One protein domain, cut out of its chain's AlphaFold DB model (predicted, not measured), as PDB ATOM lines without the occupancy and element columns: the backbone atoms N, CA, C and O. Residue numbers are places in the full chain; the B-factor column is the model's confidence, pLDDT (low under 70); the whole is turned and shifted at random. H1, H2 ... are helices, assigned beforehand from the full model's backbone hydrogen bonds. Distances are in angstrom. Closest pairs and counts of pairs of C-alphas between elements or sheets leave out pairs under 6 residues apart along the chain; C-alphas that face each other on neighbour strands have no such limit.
ATOM      1  N   THR A 391     -47.172  -6.964 -16.854       76.06
ATOM      2  CA  THR A 391     -46.290  -7.429 -15.776       76.06
ATOM      3  C   THR A 391     -44.813  -7.449 -16.188       76.06
ATOM      4  O   THR A 391     -43.983  -6.884 -15.485       76.06
ATOM      5  N   MET A 392     -44.460  -8.030 -17.342       81.56
ATOM      6  CA  MET A 392     -43.077  -8.020 -17.853       81.56
ATOM      7  C   MET A 392     -42.588  -6.604 -18.175       81.56
ATOM      8  O   MET A 392     -41.439  -6.289 -17.881       81.56
ATOM      9  N   LYS A 393     -43.451  -5.735 -18.726       84.31
ATOM     10  CA  LYS A 393     -43.141  -4.317 -18.947       84.31
ATOM     11  C   LYS A 393     -42.784  -3.656 -17.613       84.31
ATOM     12  O   LYS A 393     -41.714  -3.068 -17.496       84.31
ATOM     13  N   GLN A 394     -43.632  -3.839 -16.598       85.00
ATOM     14  CA  GLN A 394     -43.447  -3.283 -15.258       85.00
ATOM     15  C   GLN A 394     -42.151  -3.766 -14.592       85.00
ATOM     16  O   GLN A 394     -41.374  -2.945 -14.113       85.00
ATOM     17  N   ILE A 395     -41.881  -5.075 -14.628       89.62
ATOM     18  CA  ILE A 395     -40.643  -5.669 -14.101       89.62
ATOM     19  C   ILE A 395     -39.424  -5.081 -14.821       89.62
ATOM     20  O   ILE A 395     -38.456  -4.685 -14.180       89.62
ATOM     21  N   ILE A 396     -39.471  -4.953 -16.149       90.25
ATOM     22  CA  ILE A 396     -38.368  -4.392 -16.941       90.25
ATOM     23  C   ILE A 396     -38.179  -2.890 -16.678       90.25
ATOM     24  O   ILE A 396     -37.043  -2.418 -16.664       90.25
ATOM     25  N   TRP A 397     -39.250  -2.140 -16.406       91.62
ATOM     26  CA  TRP A 397     -39.157  -0.752 -15.945       91.62
ATOM     27  C   TRP A 397     -38.498  -0.652 -14.565       91.62
ATOM     28  O   TRP A 397     -37.570   0.139 -14.396       91.62
ATOM     29  N   GLN A 398     -38.896  -1.496 -13.609       91.94
ATOM     30  CA  GLN A 398     -38.265  -1.569 -12.287       91.94
ATOM     31  C   GLN A 398     -36.781  -1.957 -12.386       91.94
ATOM     32  O   GLN A 398     -35.948  -1.303 -11.767       91.94
ATOM     33  N   LEU A 399     -36.423  -2.933 -13.229       93.62
ATOM     34  CA  LEU A 399     -35.029  -3.297 -13.521       93.62
ATOM     35  C   LEU A 399     -34.229  -2.131 -14.121       93.62
ATOM     36  O   LEU A 399     -33.059  -1.969 -13.790       93.62
ATOM     37  N   VAL A 400     -34.833  -1.301 -14.980       93.69
ATOM     38  CA  VAL A 400     -34.182  -0.086 -15.502       93.69
ATOM     39  C   VAL A 400     -34.008   0.969 -14.407       93.69
ATOM     40  O   VAL A 400     -32.939   1.565 -14.334       93.69
ATOM     41  N   CYS A 401     -35.003   1.179 -13.541       92.38
ATOM     42  CA  CYS A 401     -34.899   2.128 -12.426       92.38
ATOM     43  C   CYS A 401     -33.798   1.710 -11.441       92.38
ATOM     44  O   CYS A 401     -32.887   2.491 -11.182       92.38
ATOM     45  N   LEU A 402     -33.820   0.451 -10.987       94.19
ATOM     46  CA  LEU A 402     -32.780  -0.131 -10.134       94.19
ATOM     47  C   LEU A 402     -31.403  -0.077 -10.802       94.19
ATOM     48  O   LEU A 402     -30.424   0.269 -10.155       94.19
ATOM     49  N   SER A 403     -31.312  -0.345 -12.109       94.25
ATOM     50  CA  SER A 403     -30.037  -0.268 -12.827       94.25
ATOM     51  C   SER A 403     -29.474   1.151 -12.918       94.25
ATOM     52  O   SER A 403     -28.253   1.283 -12.954       94.25
ATOM     53  N   ASN A 404     -30.315   2.188 -12.980       92.25
ATOM     54  CA  ASN A 404     -29.856   3.579 -12.910       92.25
ATOM     55  C   ASN A 404     -29.372   3.910 -11.490       92.25
ATOM     56  O   ASN A 404     -28.326   4.526 -11.326       92.25
ATOM     57  N   GLU A 405     -30.093   3.447 -10.465       94.38
ATOM     58  CA  GLU A 405     -29.726   3.672  -9.064       94.38
ATOM     59  C   GLU A 405     -28.409   2.969  -8.694       94.38
ATOM     60  O   GLU A 405     -27.556   3.565  -8.042       94.38
ATOM     61  N   CYS A 406     -28.153   1.765  -9.220       92.88
ATOM     62  CA  CYS A 406     -26.834   1.135  -9.135       92.88
ATOM     63  C   CYS A 406     -25.735   1.991  -9.791       92.88
ATOM     64  O   CYS A 406     -24.655   2.104  -9.222       92.88
ATOM     65  N   CYS A 407     -25.994   2.634 -10.940       92.94
ATOM     66  CA  CYS A 407     -25.018   3.545 -11.562       92.94
ATOM     67  C   CYS A 407     -24.773   4.790 -10.698       92.94
ATOM     68  O   CYS A 407     -23.640   5.260 -10.609       92.94
ATOM     69  N   ARG A 408     -25.815   5.320 -10.042       94.19
ATOM     70  CA  ARG A 408     -25.707   6.452  -9.112       94.19
ATOM     71  C   ARG A 408     -24.816   6.091  -7.918       94.19
ATOM     72  O   ARG A 408     -23.829   6.779  -7.674       94.19
ATOM     73  N   ILE A 409     -25.124   4.981  -7.246       94.50
ATOM     74  CA  ILE A 409     -24.401   4.490  -6.062       94.50
ATOM     75  C   ILE A 409     -22.962   4.080  -6.408       94.50
ATOM     76  O   ILE A 409     -22.051   4.358  -5.637       94.50
ATOM     77  N   GLU A 410     -22.715   3.455  -7.563       92.88
ATOM     78  CA  GLU A 410     -21.358   3.048  -7.952       92.88
ATOM     79  C   GLU A 410     -20.474   4.256  -8.318       92.88
ATOM     80  O   GLU A 410     -19.295   4.274  -7.975       92.88
ATOM     81  N   ASN A 411     -21.039   5.312  -8.913       93.25
ATOM     82  CA  ASN A 411     -20.325   6.580  -9.110       93.25
ATOM     83  C   ASN A 411     -20.057   7.318  -7.785       93.25
ATOM     84  O   ASN A 411     -18.972   7.869  -7.606       93.25
ATOM     85  N   GLU A 412     -21.012   7.307  -6.852       94.88
ATOM     86  CA  GLU A 412     -20.855   7.869  -5.503       94.88
ATOM     87  C   GLU A 412     -19.752   7.134  -4.718       94.88
ATOM     88  O   GLU A 412     -18.831   7.767  -4.203       94.88
ATOM     89  N   LYS A 413     -19.769   5.794  -4.736       94.50
ATOM     90  CA  LYS A 413     -18.703   4.933  -4.202       94.50
ATOM     91  C   LYS A 413     -17.343   5.269  -4.812       94.50
ATOM     92  O   LYS A 413     -16.386   5.466  -4.071       94.50
ATOM     93  N   ASN A 414     -17.244   5.353  -6.138       94.12
ATOM     94  CA  ASN A 414     -15.967   5.620  -6.801       94.12
ATOM     95  C   ASN A 414     -15.412   7.004  -6.422       94.12
ATOM     96  O   ASN A 414     -14.214   7.122  -6.182       94.12
ATOM     97  N   ALA A 415     -16.267   8.022  -6.269       93.44
ATOM     98  CA  ALA A 415     -15.855   9.333  -5.767       93.44
ATOM     99  C   ALA A 415     -15.329   9.279  -4.317       93.44
ATOM    100  O   ALA A 415     -14.306   9.894  -4.020       93.44
ATOM    101  N   LEU A 416     -15.980   8.512  -3.433       93.81
ATOM    102  CA  LEU A 416     -15.546   8.311  -2.041       93.81
ATOM    103  C   LEU A 416     -14.245   7.492  -1.929       93.81
ATOM    104  O   LEU A 416     -13.429   7.751  -1.051       93.81
ATOM    105  N   GLU A 417     -14.019   6.541  -2.838       94.25
ATOM    106  CA  GLU A 417     -12.782   5.750  -2.937       94.25
ATOM    107  C   GLU A 417     -11.630   6.492  -3.647       94.25
ATOM    108  O   GLU A 417     -10.545   5.933  -3.811       94.25
ATOM    109  N   GLY A 418     -11.837   7.736  -4.104       91.94
ATOM    110  CA  GLY A 418     -10.842   8.494  -4.877       91.94
ATOM    111  C   GLY A 418     -10.583   7.936  -6.286       91.94
ATOM    112  O   GLY A 418      -9.577   8.259  -6.921       91.94
ATOM    113  N   SER A 419     -11.480   7.086  -6.785       92.44
ATOM    114  CA  SER A 419     -11.390   6.419  -8.080       92.44
ATOM    115  C   SER A 419     -11.978   7.283  -9.198       92.44
ATOM    116  O   SER A 419     -13.157   7.626  -9.196       92.44
ATOM    117  N   ASN A 420     -11.178   7.560 -10.233       87.94
ATOM    118  CA  ASN A 420     -11.624   8.269 -11.445       87.94
ATOM    119  C   ASN A 420     -12.511   7.410 -12.382       87.94
ATOM    120  O   ASN A 420     -12.783   7.800 -13.520       87.94
ATOM    121  N   GLN A 421     -12.944   6.224 -11.944       88.44
ATOM    122  CA  GLN A 421     -13.801   5.324 -12.711       88.44
ATOM    123  C   GLN A 421     -15.251   5.846 -12.722       88.44
ATOM    124  O   GLN A 421     -15.949   5.766 -11.716       88.44
ATOM    125  N   VAL A 422     -15.741   6.327 -13.869       87.75
ATOM    126  CA  VAL A 422     -17.141   6.776 -14.017       87.75
ATOM    127  C   VAL A 422     -17.958   5.753 -14.806       87.75
ATOM    128  O   VAL A 422     -17.675   5.458 -15.971       87.75
ATOM    129  N   VAL A 423     -19.005   5.227 -14.176       90.94
ATOM    130  CA  VAL A 423     -19.978   4.297 -14.754       90.94
ATOM    131  C   VAL A 423     -21.068   5.086 -15.480       90.94
ATOM    132  O   VAL A 423     -21.669   6.002 -14.925       90.94
ATOM    133  N   SER A 424     -21.347   4.734 -16.738       91.19
ATOM    134  CA  SER A 424     -22.380   5.399 -17.541       91.19
ATOM    135  C   SER A 424     -23.655   4.564 -17.640       91.19
ATOM    136  O   SER A 424     -23.617   3.440 -18.151       91.19
ATOM    137  N   ASP A 425     -24.795   5.171 -17.294       88.94
ATOM    138  CA  ASP A 425     -26.151   4.639 -17.488       88.94
ATOM    139  C   ASP A 425     -26.350   3.979 -18.855       88.94
ATOM    140  O   ASP A 425     -26.966   2.921 -18.960       88.94
ATOM    141  N   GLN A 426     -25.837   4.587 -19.933       87.81
ATOM    142  CA  GLN A 426     -26.011   4.059 -21.289       87.81
ATOM    143  C   GLN A 426     -25.267   2.732 -21.490       87.81
ATOM    144  O   GLN A 426     -25.757   1.850 -22.197       87.81
ATOM    145  N   GLY A 427     -24.102   2.577 -20.855       90.94
ATOM    146  CA  GLY A 427     -23.329   1.338 -20.864       90.94
ATOM    147  C   GLY A 427     -24.034   0.238 -20.076       90.94
ATOM    148  O   GLY A 427     -24.291  -0.840 -20.617       90.94
ATOM    149  N   VAL A 428     -24.422   0.525 -18.831       92.00
ATOM    150  CA  VAL A 428     -25.073  -0.464 -17.958       92.00
ATOM    151  C   VAL A 428     -26.457  -0.845 -18.488       92.00
ATOM    152  O   VAL A 428     -26.751  -2.033 -18.595       92.00
ATOM    153  N   ARG A 429     -27.270   0.112 -18.955       92.12
ATOM    154  CA  ARG A 429     -28.590  -0.152 -19.557       92.12
ATOM    155  C   ARG A 429     -28.497  -0.986 -20.841       92.12
ATOM    156  O   ARG A 429     -29.346  -1.844 -21.075       92.12
ATOM    157  N   LYS A 430     -27.443  -0.809 -21.650       93.12
ATOM    158  CA  LYS A 430     -27.162  -1.683 -22.806       93.12
ATOM    159  C   LYS A 430     -26.851  -3.115 -22.357       93.12
ATOM    160  O   LYS A 430     -27.387  -4.054 -22.942       93.12
ATOM    161  N   THR A 431     -26.032  -3.287 -21.319       94.19
ATOM    162  CA  THR A 431     -25.717  -4.603 -20.734       94.19
ATOM    163  C   THR A 431     -26.951  -5.254 -20.103       94.19
ATOM    164  O   THR A 431     -27.190  -6.439 -20.328       94.19
ATOM    165  N   LEU A 432     -27.784  -4.486 -19.395       94.25
ATOM    166  CA  LEU A 432     -29.069  -4.924 -18.847       94.25
ATOM    167  C   LEU A 432     -29.982  -5.473 -19.948       94.25
ATOM    168  O   LEU A 432     -30.489  -6.582 -19.819       94.25
ATOM    169  N   TYR A 433     -30.158  -4.746 -21.056       94.50
ATOM    170  CA  TYR A 433     -30.994  -5.217 -22.164       94.50
ATOM    171  C   TYR A 433     -30.464  -6.511 -22.795       94.50
ATOM    172  O   TYR A 433     -31.270  -7.345 -23.193       94.50
ATOM    173  N   GLN A 434     -29.144  -6.714 -22.859       93.88
ATOM    174  CA  GLN A 434     -28.573  -7.981 -23.335       93.88
ATOM    175  C   GLN A 434     -28.783  -9.124 -22.331       93.88
ATOM    176  O   GLN A 434     -29.171 -10.214 -22.741       93.88
ATOM    177  N   LYS A 435     -28.625  -8.875 -21.021       93.69
ATOM    178  CA  LYS A 435     -28.950  -9.854 -19.967       93.69
ATOM    179  C   LYS A 435     -30.431 -10.255 -19.987       93.69
ATOM    180  O   LYS A 435     -30.732 -11.433 -19.855       93.69
ATOM    181  N   ILE A 436     -31.341  -9.298 -20.195       91.19
ATOM    182  CA  ILE A 436     -32.782  -9.569 -20.324       91.19
ATOM    183  C   ILE A 436     -33.063 -10.403 -21.580       91.19
ATOM    184  O   ILE A 436     -33.799 -11.375 -21.488       91.19
ATOM    185  N   VAL A 437     -32.474 -10.072 -22.737       90.81
ATOM    186  CA  VAL A 437     -32.638 -10.870 -23.970       90.81
ATOM    187  C   VAL A 437     -32.126 -12.301 -23.784       90.81
ATOM    188  O   VAL A 437     -32.828 -13.233 -24.153       90.81
ATOM    189  N   ALA A 438     -30.960 -12.483 -23.159       90.12
ATOM    190  CA  ALA A 438     -30.369 -13.799 -22.902       90.12
ATOM    191  C   ALA A 438     -31.154 -14.669 -21.896       90.12
ATOM    192  O   ALA A 438     -30.886 -15.863 -21.791       90.12
ATOM    193  N   ALA A 439     -32.121 -14.097 -21.167       87.44
ATOM    194  CA  ALA A 439     -33.039 -14.838 -20.301       87.44
ATOM    195  C   ALA A 439     -34.269 -15.401 -21.049       87.44
ATOM    196  O   ALA A 439     -35.086 -16.096 -20.443       87.44
ATOM    197  N   PHE A 440     -34.415 -15.118 -22.349       83.31
ATOM    198  CA  PHE A 440     -35.454 -15.685 -23.214       83.31
ATOM    199  C   PHE A 440     -34.827 -16.508 -24.351       83.31
ATOM    200  O   PHE A 440     -33.674 -16.268 -24.715       83.31
ATOM    201  N   PRO A 441     -35.565 -17.461 -24.955       81.62
ATOM    202  CA  PRO A 441     -35.078 -18.177 -26.129       81.62
ATOM    203  C   PRO A 441     -34.830 -17.222 -27.305       81.62
ATOM    204  O   PRO A 441     -35.466 -16.168 -27.417       81.62
ATOM    205  N   GLU A 442     -33.920 -17.594 -28.204       77.38
ATOM    206  CA  GLU A 442     -33.532 -16.730 -29.321       77.38
ATOM    207  C   GLU A 442     -34.740 -16.329 -30.193       77.38
ATOM    208  O   GLU A 442     -35.711 -17.070 -30.351       77.38
ATOM    209  N   GLY A 443     -34.724 -15.093 -30.697       77.31
ATOM    210  CA  GLY A 443     -35.821 -14.517 -31.480       77.31
ATOM    211  C   GLY A 443     -37.049 -14.047 -30.681       77.31
ATOM    212  O   GLY A 443     -37.797 -13.220 -31.197       77.31
ATOM    213  N   TRP A 444     -37.256 -14.479 -29.427       75.75
ATOM    214  CA  TRP A 444     -38.441 -14.082 -28.639       75.75
ATOM    215  C   TRP A 444     -38.492 -12.593 -28.296       75.75
ATOM    216  O   TRP A 444     -39.584 -12.035 -28.160       75.75
ATOM    217  N   LEU A 445     -37.334 -11.970 -28.066       77.81
ATOM    218  CA  LEU A 445     -37.227 -10.594 -27.594       77.81
ATOM    219  C   LEU A 445     -35.938  -9.944 -28.105       77.81
ATOM    220  O   LEU A 445     -34.848 -10.485 -27.965       77.81
ATOM    221  N   SER A 446     -36.059  -8.744 -28.662       88.38
ATOM    222  CA  SER A 446     -34.941  -7.904 -29.081       88.38
ATOM    223  C   SER A 446     -34.709  -6.771 -28.084       88.38
ATOM    224  O   SER A 446     -35.654  -6.113 -27.640       88.38
ATOM    225  N   SER A 447     -33.446  -6.428 -27.834       90.69
ATOM    226  CA  SER A 447     -33.073  -5.216 -27.089       90.69
ATOM    227  C   SER A 447     -33.625  -3.932 -27.730       90.69
ATOM    228  O   SER A 447     -33.890  -2.956 -27.028       90.69
ATOM    229  N   GLY A 448     -33.907  -3.946 -29.041       90.31
ATOM    230  CA  GLY A 448     -34.618  -2.871 -29.735       90.31
ATOM    231  C   GLY A 448     -36.115  -2.783 -29.402       90.31
ATOM    232  O   GLY A 448     -36.660  -1.681 -29.384       90.31
ATOM    233  N   GLN A 449     -36.784  -3.902 -29.094       87.31
ATOM    234  CA  GLN A 449     -38.164  -3.897 -28.583       87.31
ATOM    235  C   GLN A 449     -38.186  -3.391 -27.137       87.31
ATOM    236  O   GLN A 449     -38.932  -2.461 -26.840       87.31
ATOM    237  N   ILE A 450     -37.295  -3.914 -26.280       90.50
ATOM    238  CA  ILE A 450     -37.138  -3.464 -24.886       90.50
ATOM    239  C   ILE A 450     -36.921  -1.945 -24.829       90.50
ATOM    240  O   ILE A 450     -37.627  -1.246 -24.110       90.50
ATOM    241  N   SER A 451     -35.989  -1.412 -25.624       92.12
ATOM    242  CA  SER A 451     -35.670   0.021 -25.626       92.12
ATOM    243  C   SER A 451     -36.852   0.908 -26.048       92.12
ATOM    244  O   SER A 451     -37.037   1.980 -25.467       92.12
ATOM    245  N   ARG A 452     -37.677   0.472 -27.013       90.12
ATOM    246  CA  ARG A 452     -38.905   1.187 -27.412       90.12
ATOM    247  C   ARG A 452     -39.930   1.193 -26.284       90.12
ATOM    248  O   ARG A 452     -40.446   2.248 -25.936       90.12
ATOM    249  N   GLU A 453     -40.178   0.035 -25.685       89.00
ATOM    250  CA  GLU A 453     -41.152  -0.129 -24.603       89.00
ATOM    251  C   GLU A 453     -40.745   0.643 -23.340       89.00
ATOM    252  O   GLU A 453     -41.569   1.338 -22.754       89.00
ATOM    253  N   VAL A 454     -39.461   0.625 -22.968       91.19
ATOM    254  CA  VAL A 454     -38.918   1.449 -21.874       91.19
ATOM    255  C   VAL A 454     -39.065   2.945 -22.168       91.19
ATOM    256  O   VAL A 454     -39.329   3.714 -21.250       91.19
ATOM    257  N   SER A 455     -38.966   3.371 -23.431       91.81
ATOM    258  CA  SER A 455     -39.197   4.775 -23.814       91.81
ATOM    259  C   SER A 455     -40.676   5.173 -23.705       91.81
ATOM    260  O   SER A 455     -40.983   6.272 -23.247       91.81
ATOM    261  N   VAL A 456     -41.599   4.274 -24.068       89.88
ATOM    262  CA  VAL A 456     -43.051   4.471 -23.897       89.88
ATOM    263  C   VAL A 456     -43.429   4.500 -22.413       89.88
ATOM    264  O   VAL A 456     -44.170   5.386 -21.995       89.88
ATOM    265  N   MET A 457     -42.889   3.582 -21.606       89.12
ATOM    266  CA  MET A 457     -43.102   3.568 -20.156       89.12
ATOM    267  C   MET A 457     -42.528   4.808 -19.484       89.12
ATOM    268  O   MET A 457     -43.232   5.417 -18.687       89.12
ATOM    269  N   LYS A 458     -41.312   5.233 -19.857       90.75
ATOM    270  CA  LYS A 458     -40.727   6.483 -19.366       90.75
ATOM    271  C   LYS A 458     -41.676   7.662 -19.623       90.75
ATOM    272  O   LYS A 458     -42.063   8.325 -18.670       90.75
ATOM    273  N   LYS A 459     -42.114   7.866 -20.873       92.25
ATOM    274  CA  LYS A 459     -43.026   8.971 -21.220       92.25
ATOM    275  C   LYS A 459     -44.387   8.866 -20.514       92.25
ATOM    276  O   LYS A 459     -44.983   9.889 -20.190       92.25
ATOM    277  N   LYS A 460     -44.886   7.648 -20.267       88.62
ATOM    278  CA  LYS A 460     -46.105   7.426 -19.476       88.62
ATOM    279  C   LYS A 460     -45.907   7.848 -18.018       88.62
ATOM    280  O   LYS A 460     -46.755   8.562 -17.505       88.62
ATOM    281  N   TYR A 461     -44.803   7.449 -17.387       84.94
ATOM    282  CA  TYR A 461     -44.496   7.815 -16.004       84.94
ATOM    283  C   TYR A 461     -44.213   9.312 -15.838       84.94
ATOM    284  O   TYR A 461     -44.745   9.905 -14.912       84.94
ATOM    285  N   GLU A 462     -43.474   9.937 -16.763       88.19
ATOM    286  CA  GLU A 462     -43.272  11.396 -16.781       88.19
ATOM    287  C   GLU A 462     -44.599  12.155 -16.927       88.19
ATOM    288  O   GLU A 462     -44.791  13.172 -16.267       88.19
ATOM    289  N   LYS A 463     -45.543  11.650 -17.741       89.81
ATOM    290  CA  LYS A 463     -46.893  12.223 -17.785       89.81
ATOM    291  C   LYS A 463     -47.655  11.985 -16.476       89.81
ATOM    292  O   LYS A 463     -48.316  12.897 -16.009       89.81
ATOM    293  N   GLU A 464     -47.611  10.778 -15.914       84.38
ATOM    294  CA  GLU A 464     -48.362  10.455 -14.696       84.38
ATOM    295  C   GLU A 464     -47.866  11.235 -13.468       84.38
ATOM    296  O   GLU A 464     -48.691  11.532 -12.617       84.38
ATOM    297  N   SER A 465     -46.594  11.653 -13.398       82.31
ATOM    298  CA  SER A 465     -46.147  12.643 -12.401       82.31
ATOM    299  C   SER A 465     -46.721  14.044 -12.660       82.31
ATOM    300  O   SER A 465     -47.252  14.657 -11.745       82.31
ATOM    301  N   MET A 466     -46.732  14.511 -13.916       78.62
ATOM    302  CA  MET A 466     -47.326  15.807 -14.313       78.62
ATOM    303  C   MET A 466     -48.875  15.835 -14.280       78.62
ATOM    304  O   MET A 466     -49.478  16.815 -14.706       78.62
ATOM    305  N   GLU A 467     -49.531  14.740 -13.875       79.81
ATOM    306  CA  GLU A 467     -50.990  14.626 -13.672       79.81
ATOM    307  C   GLU A 467     -51.307  14.442 -12.161       79.81
ATOM    308  O   GLU A 467     -52.431  14.082 -11.810       79.81
TER     309      GLU A 467
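AT A GLANCE: This is residues 391 to 467 of the 469 residues of an uncharacterized protein of Pycnoporus cinnabarinus (UniProt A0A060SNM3). A long helix, H1, is the spine; the chain folds back beside it and H2 packs slantwise on its residues 400 to 407, while H3 crosses it near its beginning, at residues 393 to 397. Residues 459 to 467 stick out, and so does the bend 439 to 444. The 77 printed residues, with helices H1, H2, H3 and no named strand, are all helix in class, loose, with a radius of gyration of the C-alphas of 14.6 A, and span 42 by 39 by 17 A.

IN THESE COORDINATES: H1, residues 391 to 416, begins at C-alpha (-46.290, -7.429, -15.776) and is 37.2 A long. H2, residues 425 to 438, measures 19.7 A. H3, residues 447 to 465, measures 26.6 A and ends at C-alpha (-46.147, 12.643, -12.401).

HOW THE PARTS SIT: H1 and H2, a helical hairpin, touch at a steep tilt of 41 degrees, opposite ways; their closest C-alphas, Asn 404 and Asp 425, are 6.0 A apart. H1 touches H3 about perpendicular, at 85 degrees; the closest C-alphas, Trp 397 and Val 454, are 6.3 A apart. H2 touches H3 with residues 433 to 437 alone, closest at C-alphas Tyr 433 and Ser 447, 5.3 A. In H1, H2 and H3 every O i to N i+4 pair is within hydrogen-bond range.

THE WHOLE: The farthest C-alphas, Gly 418 and Gly 443, are 43.1 A apart. The printed part has no cut, both links are short, and no printed residue is under 70 in pLDDT.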